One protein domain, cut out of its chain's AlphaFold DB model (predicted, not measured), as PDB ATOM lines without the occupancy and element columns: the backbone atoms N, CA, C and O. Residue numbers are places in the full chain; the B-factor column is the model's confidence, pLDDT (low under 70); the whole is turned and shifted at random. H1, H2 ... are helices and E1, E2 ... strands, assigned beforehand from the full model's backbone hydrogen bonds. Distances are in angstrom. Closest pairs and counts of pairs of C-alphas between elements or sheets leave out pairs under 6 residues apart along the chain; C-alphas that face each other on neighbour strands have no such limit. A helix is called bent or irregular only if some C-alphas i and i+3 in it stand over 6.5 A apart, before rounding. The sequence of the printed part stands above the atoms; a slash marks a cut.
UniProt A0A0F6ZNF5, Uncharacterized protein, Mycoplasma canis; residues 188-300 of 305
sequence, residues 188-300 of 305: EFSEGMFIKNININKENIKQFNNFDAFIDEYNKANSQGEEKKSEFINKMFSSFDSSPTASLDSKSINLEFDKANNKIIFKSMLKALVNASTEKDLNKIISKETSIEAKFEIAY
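Overview. This is residues 188 to 300 of the 305 residues of an uncharacterized protein of Mycoplasma canis (UniProt A0A0F6ZNF5). A long, strongly twisted hairpin of two bent strands, E5 and E6, makes most of the length of a rod; E3 and E4 pair with E5 at different places along it. The turn between E5 and E6 lies toward one end of the rod, the helical hairpin H3 and H4 lies at the other end, and the two-strand ribbon E1 and E2 packs on the long hairpin through E1. The printed part has 113 residues, with four named helices and six named strands that follow along the chain as H1 E1 H2 H3 H4 E2 E3 E4 E5 E6, and its class is mixed, helices and strands. Both sheets are antiparallel. It is only just loose, close to compact, with a radius of gyration of the C-alphas of 16.2 A and spans of 56 by 27 by 24 A.

Along the chain. Find C-alpha 188 at (162.825, 312.103, 249.991), where H1 runs to residue 192. E1 is residues 195 to 200 and H2 residues 202 to 205. H3, residues 211 to 223, is 18.5 A long, and H4, residues 226 to 236, is 15.4 A. Next come E2, residues 237 to 242, E3, residues 246 to 248, and E4, residues 254 to 258. E5, residues 263 to 275, spans 35.3 A and bends by 51 degrees at residue 269. E6, residues 285 to 299, spans 33.5 A, bends by 88 degrees at residue 289 and ends at C-alpha 299, (189.559, 310.597, 234.370).

Arrangement. Begin at E5 in the branched sheet: E3 and E4 lie on one side of it, E6 on the other. E4, E5 and E6 form a meander, each strand the antiparallel neighbour of the one before. Look for N 270 and O 292 of E5 and E6 at 2.8 A, N 256 and O 265 of E4 and E5 at 2.9 A, and N 247 and O 271 of E3 and E5 at 2.8 A. In the other sheet, N 199 of E1 and O 239 of E2 are 3.0 A apart. The closest C-alphas of E1 and E6 are those of Ile 195 and Phe 296, 6.3 A apart. H1 and H3 are on opposite faces of the branched sheet, at heights over the sheet of 8.8 A and 9.9 A. H3 touches H4 with residues 218 to 222 alone, at a shallow tilt of 29 degrees, opposite ways; their closest C-alphas are those of Asn 222 and Lys 229, 4.7 A apart. H4 only grazes that sheet. H2 touches H4, the C-alphas of Asn 204 and Met 236 being closest at 5.9 A. In H3 and H4 every O i to N i+4 pair is within hydrogen-bond range; H1 has 0 of 1, with 1 of 2 O i to N i+3 pairs, and H2 is too short for an O i to N i+4 pair.

Size, cuts and confidence. The two C-alphas farthest apart are those of Asn 209 and Glu 279, at 56.4 A. The printed part has no cut, and no link is long. Mean pLDDT of the printed part is 93.7, and no printed residue is under 70.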
ATOM      1  N   GLU A 188     163.431 311.567 251.205       82.62
ATOM      2  CA  GLU A 188     162.825 312.103 249.991       82.62
ATOM      3  C   GLU A 188     163.691 313.157 249.310       82.62
ATOM      4  O   GLU A 188     163.677 313.243 248.081       82.62
ATOM      5  N   PHE A 189     164.439 313.937 250.097       80.25
ATOM      6  CA  PHE A 189     165.395 314.919 249.588       80.25
ATOM      7  C   PHE A 189     166.597 314.258 248.908       80.25
ATOM      8  O   PHE A 189     167.103 314.798 247.925       80.25
ATOM      9  N   SER A 190     167.004 313.077 249.387       84.88
ATOM     10  CA  SER A 190     168.206 312.365 248.936       84.88
ATOM     11  C   SER A 190     168.271 312.125 247.427       84.88
ATOM     12  O   SER A 190     169.324 312.279 246.821       84.88
ATOM     13  N   GLU A 191     167.137 311.844 246.785       82.06
ATOM     14  CA  GLU A 191     167.054 311.610 245.337       82.06
ATOM     15  C   GLU A 191     167.461 312.826 244.486       82.06
ATOM     16  O   GLU A 191     167.798 312.672 243.315       82.06
ATOM     17  N   GLY A 192     167.405 314.042 245.039       82.25
ATOM     18  CA  GLY A 192     167.843 315.260 244.356       82.25
ATOM     19  C   GLY A 192     169.309 315.621 244.603       82.25
ATOM     20  O   GLY A 192     169.804 316.548 243.964       82.25
ATOM     21  N   MET A 193     169.980 314.915 245.519       90.50
ATOM     22  CA  MET A 193     171.288 315.276 246.054       90.50
ATOM     23  C   MET A 193     172.403 314.519 245.337       90.50
ATOM     24  O   MET A 193     172.503 313.300 245.426       90.50
ATOM     25  N   PHE A 194     173.273 315.246 244.642       92.19
ATOM     26  CA  PHE A 194     174.422 314.656 243.956       92.19
ATOM     27  C   PHE A 194     175.553 315.667 243.755       92.19
ATOM     28  O   PHE A 194     175.355 316.886 243.808       92.19
ATOM     29  N   ILE A 195     176.752 315.152 243.483       94.19
ATOM     30  CA  ILE A 195     177.875 315.955 242.993       94.19
ATOM     31  C   ILE A 195     177.650 316.192 241.507       94.19
ATOM     32  O   ILE A 195     177.554 315.248 240.725       94.19
ATOM     33  N   LYS A 196     177.522 317.459 241.119       92.62
ATOM     34  CA  LYS A 196     177.225 317.849 239.742       92.62
ATOM     35  C   LYS A 196     178.486 317.862 238.890       92.62
ATOM     36  O   LYS A 196     178.440 317.424 237.744       92.62
ATOM     37  N   ASN A 197     179.567 318.425 239.418       93.31
ATOM     38  CA  ASN A 197     180.812 318.574 238.683       93.31
ATOM     39  C   ASN A 197     181.990 318.779 239.637       93.31
ATOM     40  O   ASN A 197     181.853 319.442 240.663       93.31
ATOM     41  N   ILE A 198     183.154 318.263 239.255       93.81
ATOM     42  CA  ILE A 198     184.428 318.531 239.919       93.81
ATOM     43  C   ILE A 198     185.432 318.933 238.847       93.81
ATOM     44  O   ILE A 198     185.754 318.147 237.956       93.81
ATOM     45  N   ASN A 199     185.935 320.162 238.932       92.38
ATOM     46  CA  ASN A 199     186.901 320.666 237.968       92.38
ATOM     47  C   ASN A 199     188.322 320.412 238.459       92.38
ATOM     48  O   ASN A 199     188.726 320.876 239.524       92.38
ATOM     49  N   ILE A 200     189.100 319.701 237.649       92.56
ATOM     50  CA  ILE A 200     190.528 319.497 237.882       92.56
ATOM     51  C   ILE A 200     191.308 320.766 237.525       92.56
ATOM     52  O   ILE A 200     191.143 321.336 236.443       92.56
ATOM     53  N   ASN A 201     192.250 321.141 238.387       94.31
ATOM     54  CA  ASN A 201     193.315 322.071 238.047       94.31
ATOM     55  C   ASN A 201     194.411 321.333 237.257       94.31
ATOM     56  O   ASN A 201     195.345 320.765 237.827       94.31
ATOM     57  N   LYS A 202     194.276 321.326 235.927       90.75
ATOM     58  CA  LYS A 202     195.155 320.557 235.030       90.75
ATOM     59  C   LYS A 202     196.630 320.923 235.186       90.75
ATOM     60  O   LYS A 202     197.463 320.027 235.145       90.75
ATOM     61  N   GLU A 203     196.949 322.196 235.404       91.69
ATOM     62  CA  GLU A 203     198.336 322.655 235.545       91.69
ATOM     63  C   GLU A 203     199.006 322.086 236.800       91.69
ATOM     64  O   GLU A 203     200.171 321.699 236.759       91.69
ATOM     65  N   ASN A 204     198.262 321.957 237.901       93.50
ATOM     66  CA  ASN A 204     198.780 321.330 239.115       93.50
ATOM     67  C   ASN A 204     198.876 319.805 238.989       93.50
ATOM     68  O   ASN A 204     199.825 319.223 239.503       93.50
ATOM     69  N   ILE A 205     197.943 319.153 238.284       90.94
ATOM     70  CA  ILE A 205     197.999 317.696 238.088       90.94
ATOM     71  C   ILE A 205     199.111 317.283 237.106       90.94
ATOM     72  O   ILE A 205     199.751 316.256 237.309       90.94
ATOM     73  N   LYS A 206     199.420 318.091 236.088       89.31
ATOM     74  CA  LYS A 206     200.520 317.813 235.142       89.31
ATOM     75  C   LYS A 206     201.914 317.817 235.785       89.31
ATOM     76  O   LYS A 206     202.863 317.342 235.170       89.31
ATOM     77  N   GLN A 207     202.052 318.337 237.009       90.50
ATOM     78  CA  GLN A 207     203.312 318.299 237.766       90.50
ATOM     79  C   GLN A 207     203.699 316.875 238.189       90.50
ATOM     80  O   GLN A 207     204.855 316.634 238.530       90.50
ATOM     81  N   PHE A 208     202.753 315.932 238.179       92.94
ATOM     82  CA  PHE A 208     203.023 314.535 238.489       92.94
ATOM     83  C   PHE A 208     203.394 313.773 237.215       92.94
ATOM     84  O   PHE A 208     202.719 313.857 236.188       92.94
ATOM     85  N   ASN A 209     204.472 312.993 237.297       88.56
ATOM     86  CA  ASN A 209     204.986 312.235 236.155       88.56
ATOM     87  C   ASN A 209     203.996 311.167 235.660       88.56
ATOM     88  O   ASN A 209     203.970 310.852 234.472       88.56
ATOM     89  N   ASN A 210     203.210 310.589 236.569       92.19
ATOM     90  CA  ASN A 210     202.212 309.564 236.284       92.19
ATOM     91  C   ASN A 210     201.146 309.516 237.394       92.19
ATOM     92  O   ASN A 210     201.242 310.217 238.406       92.19
ATOM     93  N   PHE A 211     200.135 308.665 237.199       94.62
ATOM     94  CA  PHE A 211     199.029 308.535 238.141       94.62
ATOM     95  C   PHE A 211     199.470 307.992 239.509       94.62
ATOM     96  O   PHE A 211     198.994 308.479 240.528       94.62
ATOM     97  N   ASP A 212     200.428 307.061 239.560       95.94
ATOM     98  CA  ASP A 212     200.951 306.541 240.830       95.94
ATOM     99  C   ASP A 212     201.611 307.641 241.676       95.94
ATOM    100  O   ASP A 212     201.328 307.748 242.865       95.94
ATOM    101  N   ALA A 213     202.387 308.536 241.058       95.75
ATOM    102  CA  ALA A 213     203.008 309.664 241.752       95.75
ATOM    103  C   ALA A 213     201.972 310.638 242.345       95.75
ATOM    104  O   ALA A 213     202.182 311.189 243.425       95.75
ATOM    105  N   PHE A 214     200.842 310.842 241.660       96.62
ATOM    106  CA  PHE A 214     199.725 311.622 242.198       96.62
ATOM    107  C   PHE A 214     199.100 310.939 243.425       96.62
ATOM    108  O   PHE A 214     198.826 311.596 244.430       96.62
ATOM    109  N   ILE A 215     198.891 309.621 243.346       97.12
ATOM    110  CA  ILE A 215     198.322 308.812 244.431       97.12
ATOM    111  C   ILE A 215     199.231 308.848 245.664       97.12
ATOM    112  O   ILE A 215     198.742 309.038 246.779       97.12
ATOM    113  N   ASP A 216     200.541 308.710 245.473       97.44
ATOM    114  CA  ASP A 216     201.520 308.712 246.561       97.44
ATOM    115  C   ASP A 216     201.553 310.057 247.300       97.44
ATOM    116  O   ASP A 216     201.532 310.087 248.533       97.44
ATOM    117  N   GLU A 217     201.524 311.178 246.574       97.56
ATOM    118  CA  GLU A 217     201.502 312.509 247.194       97.56
ATOM    119  C   GLU A 217     200.165 312.813 247.888       97.56
ATOM    120  O   GLU A 217     200.166 313.407 248.970       97.56
ATOM    121  N   TYR A 218     199.033 312.329 247.361       97.56
ATOM    122  CA  TYR A 218     197.767 312.376 248.100       97.56
ATOM    123  C   TYR A 218     197.837 311.558 249.398       97.56
ATOM    124  O   TYR A 218     197.465 312.055 250.460       97.56
ATOM    125  N   ASN A 219     198.330 310.316 249.343       97.94
ATOM    126  CA  ASN A 219     198.411 309.437 250.513       97.94
ATOM    127  C   ASN A 219     199.333 310.014 251.594       97.94
ATOM    128  O   ASN A 219     199.014 309.959 252.783       97.94
ATOM    129  N   LYS A 220     200.443 310.628 251.181       97.88
ATOM    130  CA  LYS A 220     201.339 311.373 252.062       97.88
ATOM    131  C   LYS A 220     200.614 312.543 252.725       97.88
ATOM    132  O   LYS A 220     200.618 312.613 253.952       97.88
ATOM    133  N   ALA A 221     199.930 313.395 251.957       97.38
ATOM    134  CA  ALA A 221     199.153 314.509 252.503       97.38
ATOM    135  C   ALA A 221     198.055 314.034 253.473       97.38
ATOM    136  O   ALA A 221     197.880 314.618 254.540       97.38
ATOM    137  N   ASN A 222     197.371 312.935 253.146       96.06
ATOM    138  CA  ASN A 222     196.358 312.311 253.997       96.06
ATOM    139  C   ASN A 222     196.947 311.817 255.331       96.06
ATOM    140  O   ASN A 222     196.385 312.071 256.393       96.06
ATOM    141  N   SER A 223     198.118 311.173 255.302       97.00
ATOM    142  CA  SER A 223     198.794 310.695 256.519       97.00
ATOM    143  C   SER A 223     199.289 311.822 257.438       97.00
ATOM    144  O   SER A 223     199.494 311.602 258.630       97.00
ATOM    145  N   GLN A 224     199.458 313.033 256.897       97.12
ATOM    146  CA  GLN A 224     199.869 314.228 257.637       97.12
ATOM    147  C   GLN A 224     198.693 314.964 258.304       97.12
ATOM    148  O   GLN A 224     198.920 315.942 259.018       97.12
ATOM    149  N   GLY A 225     197.456 314.497 258.105       93.88
ATOM    150  CA  GLY A 225     196.253 315.021 258.748       93.88
ATOM    151  C   GLY A 225     195.328 315.820 257.825       93.88
ATOM    152  O   GLY A 225     195.645 316.138 256.679       93.88
ATOM    153  N   GLU A 226     194.154 316.164 258.359       92.75
ATOM    154  CA  GLU A 226     193.037 316.770 257.614       92.75
ATOM    155  C   GLU A 226     193.384 318.097 256.923       92.75
ATOM    156  O   GLU A 226     192.903 318.368 255.820       92.75
ATOM    157  N   GLU A 227     194.239 318.917 257.536       94.44
ATOM    158  CA  GLU A 227     194.671 320.193 256.958       94.44
ATOM    159  C   GLU A 227     195.493 319.976 255.680       94.44
ATOM    160  O   GLU A 227     195.169 320.539 254.636       94.44
ATOM    161  N   LYS A 228     196.490 319.081 255.717       96.31
ATOM    162  CA  LYS A 228     197.331 318.763 254.552       96.31
ATOM    163  C   LYS A 228     196.567 318.048 253.452       96.31
ATOM    164  O   LYS A 228     196.740 318.382 252.278       96.31
ATOM    165  N   LYS A 229     195.650 317.151 253.818       95.69
ATOM    166  CA  LYS A 229     194.698 316.551 252.878       95.69
ATOM    167  C   LYS A 229     193.872 317.623 252.155       95.69
ATOM    168  O   LYS A 229     193.778 317.613 250.929       95.69
ATOM    169  N   SER A 230     193.318 318.576 252.906       94.38
ATOM    170  CA  SER A 230     192.491 319.659 252.362       94.38
ATOM    171  C   SER A 230     193.290 320.610 251.467       94.38
ATOM    172  O   SER A 230     192.813 320.983 250.396       94.38
ATOM    173  N   GLU A 231     194.514 320.978 251.860       95.06
ATOM    174  CA  GLU A 231     195.434 321.772 251.031       95.06
ATOM    175  C   GLU A 231     195.710 321.081 249.688       95.06
ATOM    176  O   GLU A 231     195.609 321.713 248.634       95.06
ATOM    177  N   PHE A 232     196.009 319.776 249.714       96.50
ATOM    178  CA  PHE A 232     196.238 318.993 248.503       96.50
ATOM    179  C   PHE A 232     195.002 318.998 247.594       96.50
ATOM    180  O   PHE A 232     195.104 319.339 246.416       96.50
ATOM    181  N   ILE A 233     193.823 318.679 248.138       95.56
ATOM    182  CA  ILE A 233     192.561 318.644 247.385       95.56
ATOM    183  C   ILE A 233     192.274 320.011 246.744       95.56
ATOM    184  O   ILE A 233     192.056 320.088 245.537       95.56
ATOM    185  N   ASN A 234     192.349 321.100 247.509       94.38
ATOM    186  CA  ASN A 234     192.074 322.449 246.999       94.38
ATOM    187  C   ASN A 234     193.111 322.924 245.968       94.38
ATOM    188  O   ASN A 234     192.805 323.752 245.113       94.38
ATOM    189  N   LYS A 235     194.342 322.403 246.020       95.62
ATOM    190  CA  LYS A 235     195.348 322.656 244.984       95.62
ATOM    191  C   LYS A 235     195.006 321.915 243.686       95.62
ATOM    192  O   LYS A 235     195.168 322.480 242.602       95.62
ATOM    193  N   MET A 236     194.558 320.664 243.780       95.50
ATOM    194  CA  MET A 236     194.327 319.791 242.618       95.50
ATOM    195  C   MET A 236     192.981 320.009 241.932       95.50
ATOM    196  O   MET A 236     192.861 319.731 240.738       95.50
ATOM    197  N   PHE A 237     191.990 320.545 242.638       93.94
ATOM    198  CA  PHE A 237     190.644 320.777 242.118       93.94
ATOM    199  C   PHE A 237     190.253 322.247 242.276       93.94
ATOM    200  O   PHE A 237     190.370 322.818 243.355       93.94
ATOM    201  N   SER A 238     189.807 322.872 241.186       88.94
ATOM    202  CA  SER A 238     189.521 324.310 241.125       88.94
ATOM    203  C   SER A 238     188.089 324.672 241.516       88.94
ATOM    204  O   SER A 238     187.845 325.800 241.941       88.94
ATOM    205  N   SER A 239     187.136 323.749 241.380       88.75
ATOM    206  CA  SER A 239     185.774 323.944 241.876       88.75
ATOM    207  C   SER A 239     185.070 322.622 242.161       88.75
ATOM    208  O   SER A 239     185.325 321.607 241.505       88.75
ATOM    209  N   PHE A 240     184.145 322.673 243.120       91.75
ATOM    210  CA  PHE A 240     183.288 321.559 243.497       91.75
ATOM    211  C   PHE A 240     181.827 322.004 243.432       91.75
ATOM    212  O   PHE A 240     181.379 322.812 244.246       91.75
ATOM    213  N   ASP A 241     181.088 321.475 242.464       91.94
ATOM    214  CA  ASP A 241     179.689 321.813 242.247       91.94
ATOM    215  C   ASP A 241     178.801 320.656 242.694       91.94
ATOM    216  O   ASP A 241     179.013 319.494 242.339       91.94
ATOM    217  N   SER A 242     177.744 320.981 243.427       92.00
ATOM    218  CA  SER A 242     176.689 320.040 243.807       92.00
ATOM    219  C   SER A 242     175.363 320.423 243.152       92.00
ATOM    220  O   SER A 242     175.214 321.480 242.530       92.00
ATOM    221  N   SER A 243     174.393 319.518 243.223       90.31
ATOM    222  CA  SER A 243     172.999 319.804 242.896       90.31
ATOM    223  C   SER A 243     172.465 320.988 243.720       90.31
ATOM    224  O   SER A 243     172.871 321.130 244.870       90.31
ATOM    225  N   PRO A 244     171.470 321.760 243.238       86.00
ATOM    226  CA  PRO A 244     170.856 322.858 244.005       86.00
ATOM    227  C   PRO A 244     170.273 322.468 245.374       86.00
ATOM    228  O   PRO A 244     169.999 323.338 246.196       86.00
ATOM    229  N   THR A 245     170.062 321.170 245.601       89.25
ATOM    230  CA  THR A 245     169.501 320.607 246.834       89.25
ATOM    231  C   THR A 245     170.556 320.196 247.854       89.25
ATOM    232  O   THR A 245     170.212 319.712 248.932       89.25
ATOM    233  N   ALA A 246     171.837 320.348 247.521       93.31
ATOM    234  CA  ALA A 246     172.937 319.872 248.332       93.31
ATOM    235  C   ALA A 246     174.068 320.896 248.403       93.31
ATOM    236  O   ALA A 246     174.212 321.769 247.553       93.31
ATOM    237  N   SER A 247     174.881 320.753 249.437       93.94
ATOM    238  CA  SER A 247     176.222 321.317 249.530       93.94
ATOM    239  C   SER A 247     177.177 320.210 249.954       93.94
ATOM    240  O   SER A 247     176.761 319.223 250.560       93.94
ATOM    241  N   LEU A 248     178.452 320.353 249.615       94.12
ATOM    242  CA  LEU A 248     179.472 319.382 249.994       94.12
ATOM    243  C   LEU A 248     179.920 319.631 251.430       94.12
ATOM    244  O   LEU A 248     180.152 320.779 251.817       94.12
ATOM    245  N   ASP A 249     180.094 318.567 252.210       93.38
ATOM    246  CA  ASP A 249     180.827 318.666 253.463       93.38
ATOM    247  C   ASP A 249     182.328 318.609 253.182       93.38
ATOM    248  O   ASP A 249     182.898 317.532 253.002       93.38
ATOM    249  N   SER A 250     182.980 319.771 253.149       85.50
ATOM    250  CA  SER A 250     184.394 319.888 252.773       85.50
ATOM    251  C   SER A 250     185.332 319.044 253.638       85.50
ATOM    252  O   SER A 250     186.343 318.555 253.144       85.50
ATOM    253  N   LYS A 251     184.977 318.817 254.906       88.75
ATOM    254  CA  LYS A 251     185.756 317.989 255.841       88.75
ATOM    255  C   LYS A 251     185.657 316.492 255.549       88.75
ATOM    256  O   LYS A 251     186.537 315.731 255.932       88.75
ATOM    257  N   SER A 252     184.593 316.067 254.878       92.94
ATOM    258  CA  SER A 252     184.364 314.664 254.523       92.94
ATOM    259  C   SER A 252     185.005 314.256 253.195       92.94
ATOM    260  O   SER A 252     184.909 313.089 252.812       92.94
ATOM    261  N   ILE A 253     185.600 315.206 252.464       94.75
ATOM    262  CA  ILE A 253     186.138 314.933 251.136       94.75
ATOM    263  C   ILE A 253     187.298 313.946 251.244       94.75
ATOM    264  O   ILE A 253     188.267 314.180 251.968       94.75
ATOM    265  N   ASN A 254     187.216 312.871 250.466       95.69
ATOM    266  CA  ASN A 254     188.273 311.883 250.307       95.69
ATOM    267  C   ASN A 254     188.383 311.460 248.837       95.69
ATOM    268  O   ASN A 254     187.408 311.501 248.086       95.69
ATOM    269  N   LEU A 255     189.579 311.039 248.434       97.06
ATOM    270  CA  LEU A 255     189.841 310.471 247.117       97.06
ATOM    271  C   LEU A 255     190.076 308.963 247.227       97.06
ATOM    272  O   LEU A 255     190.805 308.497 248.101       97.06
ATOM    273  N   GLU A 256     189.483 308.223 246.299       97.06
ATOM    274  CA  GLU A 256     189.819 306.839 245.981       97.06
ATOM    275  C   GLU A 256     190.355 306.757 244.551       97.06
ATOM    276  O   GLU A 256     190.099 307.632 243.721       97.06
ATOM    277  N   PHE A 257     191.109 305.701 244.252       97.44
ATOM    278  CA  PHE A 257     191.817 305.585 242.983       97.44
ATOM    279  C   PHE A 257     191.536 304.252 242.316       97.44
ATOM    280  O   PHE A 257     191.874 303.192 242.844       97.44
ATOM    281  N   ASP A 258     190.970 304.323 241.119       96.88
ATOM    282  CA  ASP A 258     190.836 303.182 240.230       96.88
ATOM    283  C   ASP A 258     192.010 303.194 239.252       96.88
ATOM    284  O   ASP A 258     191.980 303.842 238.199       96.88
ATOM    285  N   LYS A 259     193.084 302.497 239.638       94.69
ATOM    286  CA  LYS A 259     194.309 302.389 238.836       94.69
ATOM    287  C   LYS A 259     194.070 301.689 237.501       94.69
ATOM    288  O   LYS A 259     194.680 302.074 236.510       94.69
ATOM    289  N   ALA A 260     193.179 300.696 237.464       94.44
ATOM    290  CA  ALA A 260     192.914 299.921 236.254       94.44
ATOM    291  C   ALA A 260     192.292 300.792 235.155       94.44
ATOM    292  O   ALA A 260     192.618 300.625 233.983       94.44
ATOM    293  N   ASN A 261     191.449 301.753 235.544       94.81
ATOM    294  CA  ASN A 261     190.785 302.666 234.613       94.81
ATOM    295  C   ASN A 261     191.378 304.083 234.595       94.81
ATOM    296  O   ASN A 261     190.830 304.955 233.921       94.81
ATOM    297  N   ASN A 262     192.480 304.326 235.312       93.69
ATOM    298  CA  ASN A 262     193.124 305.637 235.428       93.69
ATOM    299  C   ASN A 262     192.138 306.747 235.862       93.69
ATOM    300  O   ASN A 262     192.052 307.810 235.241       93.69
ATOM    301  N   LYS A 263     191.340 306.479 236.907       96.19
ATOM    302  CA  LYS A 263     190.314 307.401 237.420       96.19
ATOM    303  C   LYS A 263     190.549 307.785 238.875       96.19
ATOM    304  O   LYS A 263     190.857 306.943 239.719       96.19
ATOM    305  N   ILE A 264     190.288 309.054 239.172       96.25
ATOM    306  CA  ILE A 264     190.120 309.574 240.526       96.25
ATOM    307  C   ILE A 264     188.631 309.502 240.879       96.25
ATOM    308  O   ILE A 264     187.788 310.027 240.152       96.25
ATOM    309  N   ILE A 265     188.308 308.877 242.004       97.19
ATOM    310  CA  ILE A 265     186.962 308.807 242.564       97.19
ATOM    311  C   ILE A 265     186.902 309.793 243.727       97.19
ATOM    312  O   ILE A 265     187.465 309.558 244.793       97.19
ATOM    313  N   PHE A 266     186.219 310.911 243.523       96.75
ATOM    314  CA  PHE A 266     185.966 311.900 244.561       96.75
ATOM    315  C   PHE A 266     184.766 311.460 245.403       96.75
ATOM    316  O   PHE A 266     183.692 311.220 244.849       96.75
ATOM    317  N   LYS A 267     184.925 311.383 246.725       96.56
ATOM    318  CA  LYS A 267     183.858 311.062 247.681       96.56
ATOM    319  C   LYS A 267     183.653 312.190 248.672       96.56
ATOM    320  O   LYS A 267     184.623 312.773 249.145       96.56
ATOM    321  N   SER A 268     182.402 312.470 249.015       96.31
ATOM    322  CA  SER A 268     182.058 313.423 250.069       96.31
ATOM    323  C   SER A 268     180.659 313.142 250.608       96.31
ATOM    324  O   SER A 268     179.763 312.747 249.860       96.31
ATOM    325  N   MET A 269     180.469 313.381 251.901       96.25
ATOM    326  CA  MET A 269     179.150 313.510 252.502       96.25
ATOM    327  C   MET A 269     178.476 314.783 251.990       96.25
ATOM    328  O   MET A 269     179.089 315.849 251.895       96.25
ATOM    329  N   LEU A 270     177.191 314.679 251.671       95.44
ATOM    330  CA  LEU A 270     176.377 315.814 251.270       95.44
ATOM    331  C   LEU A 270     175.603 316.369 252.464       95.44
ATOM    332  O   LEU A 270     175.120 315.638 253.325       95.44
ATOM    333  N   LYS A 271     175.420 317.684 252.482       95.44
ATOM    334  CA  LYS A 271     174.480 318.370 253.368       95.44
ATOM    335  C   LYS A 271     173.290 318.832 252.551       95.44
ATOM    336  O   LYS A 271     173.478 319.390 251.470       95.44
ATOM    337  N   ALA A 272     172.080 318.633 253.051       94.31
ATOM    338  CA  ALA A 272     170.876 319.099 252.384       94.31
ATOM    339  C   ALA A 272     170.782 320.623 252.489       94.31
ATOM    340  O   ALA A 272     170.858 321.182 253.585       94.31
ATOM    341  N   LEU A 273     170.577 321.291 251.357       93.56
ATOM    342  CA  LEU A 273     170.179 322.694 251.333       93.56
ATOM    343  C   LEU A 273     168.659 322.757 251.376       93.56
ATOM    344  O   LEU A 273     167.987 322.200 250.513       93.56
ATOM    345  N   VAL A 274     168.119 323.418 252.397       94.31
ATOM    346  CA  VAL A 274     166.678 323.455 252.652       94.31
ATOM    347  C   VAL A 274     166.211 324.900 252.745       94.31
ATOM    348  O   VAL A 274     166.726 325.677 253.555       94.31
ATOM    349  N   ASN A 275     165.209 325.261 251.941       94.56
ATOM    350  CA  ASN A 275     164.522 326.543 252.067       94.56
ATOM    351  C   ASN A 275     163.912 326.662 253.476       94.56
ATOM    352  O   ASN A 275     163.138 325.808 253.910       94.56
ATOM    353  N   ALA A 276     164.264 327.727 254.189       97.06
ATOM    354  CA  ALA A 276     163.912 327.956 255.588       97.06
ATOM    355  C   ALA A 276     163.474 329.407 255.815       97.06
ATOM    356  O   ALA A 276     163.792 330.010 256.844       97.06
ATOM    357  N   SER A 277     162.788 329.976 254.823       97.75
ATOM    358  CA  SER A 277     162.349 331.364 254.819       97.75
ATOM    359  C   SER A 277     161.574 331.720 256.087       97.75
ATOM    360  O   SER A 277     160.849 330.912 256.671       97.75
ATOM    361  N   THR A 278     161.709 332.969 256.504       96.75
ATOM    362  CA  THR A 278     160.919 333.573 257.579       96.75
ATOM    363  C   THR A 278     160.413 334.928 257.107       96.75
ATOM    364  O   THR A 278     160.938 335.481 256.144       96.75
ATOM    365  N   GLU A 279     159.449 335.520 257.808       90.81
ATOM    366  CA  GLU A 279     158.974 336.875 257.475       90.81
ATOM    367  C   GLU A 279     160.088 337.937 257.531       90.81
ATOM    368  O   GLU A 279     160.001 338.951 256.846       90.81
ATOM    369  N   LYS A 280     161.145 337.698 258.321       94.19
ATOM    370  CA  LYS A 280     162.306 338.594 258.445       94.19
ATOM    371  C   LYS A 280     163.409 338.307 257.426       94.19
ATOM    372  O   LYS A 280     164.192 339.195 257.118       94.19
ATOM    373  N   ASP A 281     163.482 337.075 256.935       96.38
ATOM    374  CA  ASP A 281     164.491 336.621 255.982       96.38
ATOM    375  C   ASP A 281     163.858 335.637 254.999       96.38
ATOM    376  O   ASP A 281     163.807 334.423 255.221       96.38
ATOM    377  N   LEU A 282     163.325 336.193 253.915       95.31
ATOM    378  CA  LEU A 282     162.605 335.440 252.897       95.31
ATOM    379  C   LEU A 282     163.534 334.571 252.043       95.31
ATOM    380  O   LEU A 282     163.069 333.599 251.460       95.31
ATOM    381  N   ASN A 283     164.834 334.859 251.982       94.44
ATOM    382  CA  ASN A 283     165.782 334.097 251.161       94.44
ATOM    383  C   ASN A 283     166.560 333.049 251.959       94.44
ATOM    384  O   ASN A 283     167.459 332.412 251.414       94.44
ATOM    385  N   LYS A 284     166.221 332.862 253.239       96.56
ATOM    386  CA  LYS A 284     166.936 331.951 254.121       96.56
ATOM    387  C   LYS A 284     166.963 330.527 253.568       96.56
ATOM    388  O   LYS A 284     165.925 329.896 253.356       96.56
ATOM    389  N   ILE A 285     168.172 330.005 253.419       94.69
ATOM    390  CA  ILE A 285     168.463 328.595 253.161       94.69
ATOM    391  C   ILE A 285     169.337 328.121 254.314       94.69
ATOM    392  O   ILE A 285     170.257 328.827 254.727       94.69
ATOM    393  N   ILE A 286     169.042 326.943 254.855       95.44
ATOM    394  CA  ILE A 286     169.915 326.300 255.836       95.44
ATOM    395  C   ILE A 286     170.576 325.070 255.235       95.44
ATOM    396  O   ILE A 286     170.025 324.434 254.338       95.44
ATOM    397  N   SER A 287     171.735 324.728 255.783       94.62
ATOM    398  CA  SER A 287     172.398 323.454 255.542       94.62
ATOM    399  C   SER A 287     172.038 322.484 256.669       94.62
ATOM    400  O   SER A 287     172.102 322.857 257.843       94.62
ATOM    401  N   LYS A 288     171.625 321.265 256.322       94.50
ATOM    402  CA  LYS A 288     171.385 320.165 257.260       94.50
ATOM    403  C   LYS A 288     172.347 319.026 256.973       94.50
ATOM    404  O   LYS A 288     172.452 318.592 255.831       94.50
ATOM    405  N   GLU A 289     173.002 318.529 258.016       94.75
ATOM    406  CA  GLU A 289     173.784 317.296 257.925       94.75
ATOM    407  C   GLU A 289     172.891 316.142 257.451       94.75
ATOM    408  O   GLU A 289     171.714 316.083 257.819       94.75
ATOM    409  N   THR A 290     173.450 315.252 256.631       94.88
ATOM    410  CA  THR A 290     172.765 314.042 256.154       94.88
ATOM    411  C   THR A 290     173.684 312.833 256.238       94.88
ATOM    412  O   THR A 290     174.892 312.966 256.434       94.88
ATOM    413  N   SER A 291     173.114 311.644 256.056       93.56
ATOM    414  CA  SER A 291     173.859 310.388 255.937       93.56
ATOM    415  C   SER A 291     174.268 310.040 254.494       93.56
ATOM    416  O   SER A 291     174.767 308.946 254.237       93.56
ATOM    417  N   ILE A 292     174.069 310.956 253.542       93.69
ATOM    418  CA  ILE A 292     174.234 310.688 252.110       93.69
ATOM    419  C   ILE A 292     175.692 310.891 251.697       93.69
ATOM    420  O   ILE A 292     176.185 312.018 251.662       93.69
ATOM    421  N   GLU A 293     176.358 309.805 251.310       95.06
ATOM    422  CA  GLU A 293     177.638 309.850 250.599       95.06
ATOM    423  C   GLU A 293     177.390 309.972 249.090       95.06
ATOM    424  O   GLU A 293     176.630 309.197 248.505       95.06
ATOM    425  N   ALA A 294     178.074 310.911 248.442       95.00
ATOM    426  CA  ALA A 294     178.085 311.039 246.994       95.00
ATOM    427  C   ALA A 294     179.482 310.805 246.424       95.00
ATOM    428  O   ALA A 294     180.502 311.071 247.066       95.00
ATOM    429  N   LYS A 295     179.504 310.308 245.184       95.75
ATOM    430  CA  LYS A 295     180.722 309.968 244.450       95.75
ATOM    431  C   LYS A 295     180.722 310.651 243.090       95.75
ATOM    432  O   LYS A 295     179.670 310.766 242.462       95.75
ATOM    433  N   PHE A 296     181.893 311.074 242.637       96.31
ATOM    434  CA  PHE A 296     182.099 311.631 241.305       96.31
ATOM    435  C   PHE A 296     183.400 311.091 240.717       96.31
ATOM    436  O   PHE A 296     184.461 311.208 241.327       96.31
ATOM    437  N   GLU A 297     183.318 310.476 239.540       96.12
ATOM    438  CA  GLU A 297     184.479 309.900 238.862       96.12
ATOM    439  C   GLU A 297     185.070 310.889 237.867       96.12
ATOM    440  O   GLU A 297     184.357 311.498 237.070       96.12
ATOM    441  N   ILE A 298     186.393 311.005 237.877       94.25
ATOM    442  CA  ILE A 298     187.133 311.895 236.992       94.25
ATOM    443  C   ILE A 298     188.271 311.104 236.366       94.25
ATOM    444  O   ILE A 298     189.045 310.455 237.069       94.25
ATOM    445  N   ALA A 299     188.396 311.159 235.043       93.44
ATOM    446  CA  ALA A 299     189.559 310.597 234.370       93.44
ATOM    447  C   ALA A 299     190.814 311.382 234.773       93.44
ATOM    448  O   ALA A 299     190.821 312.616 234.730       93.44
ATOM    449  N   TYR A 300     191.876 310.674 235.148       91.31
ATOM    450  CA  TYR A 300     193.161 311.304 235.401       91.31
ATOM    451  C   TYR A 300     193.731 311.828 234.071       91.31
ATOM    452  O   TYR A 300     193.848 311.056 233.112       91.31
TER     453      TYR A 300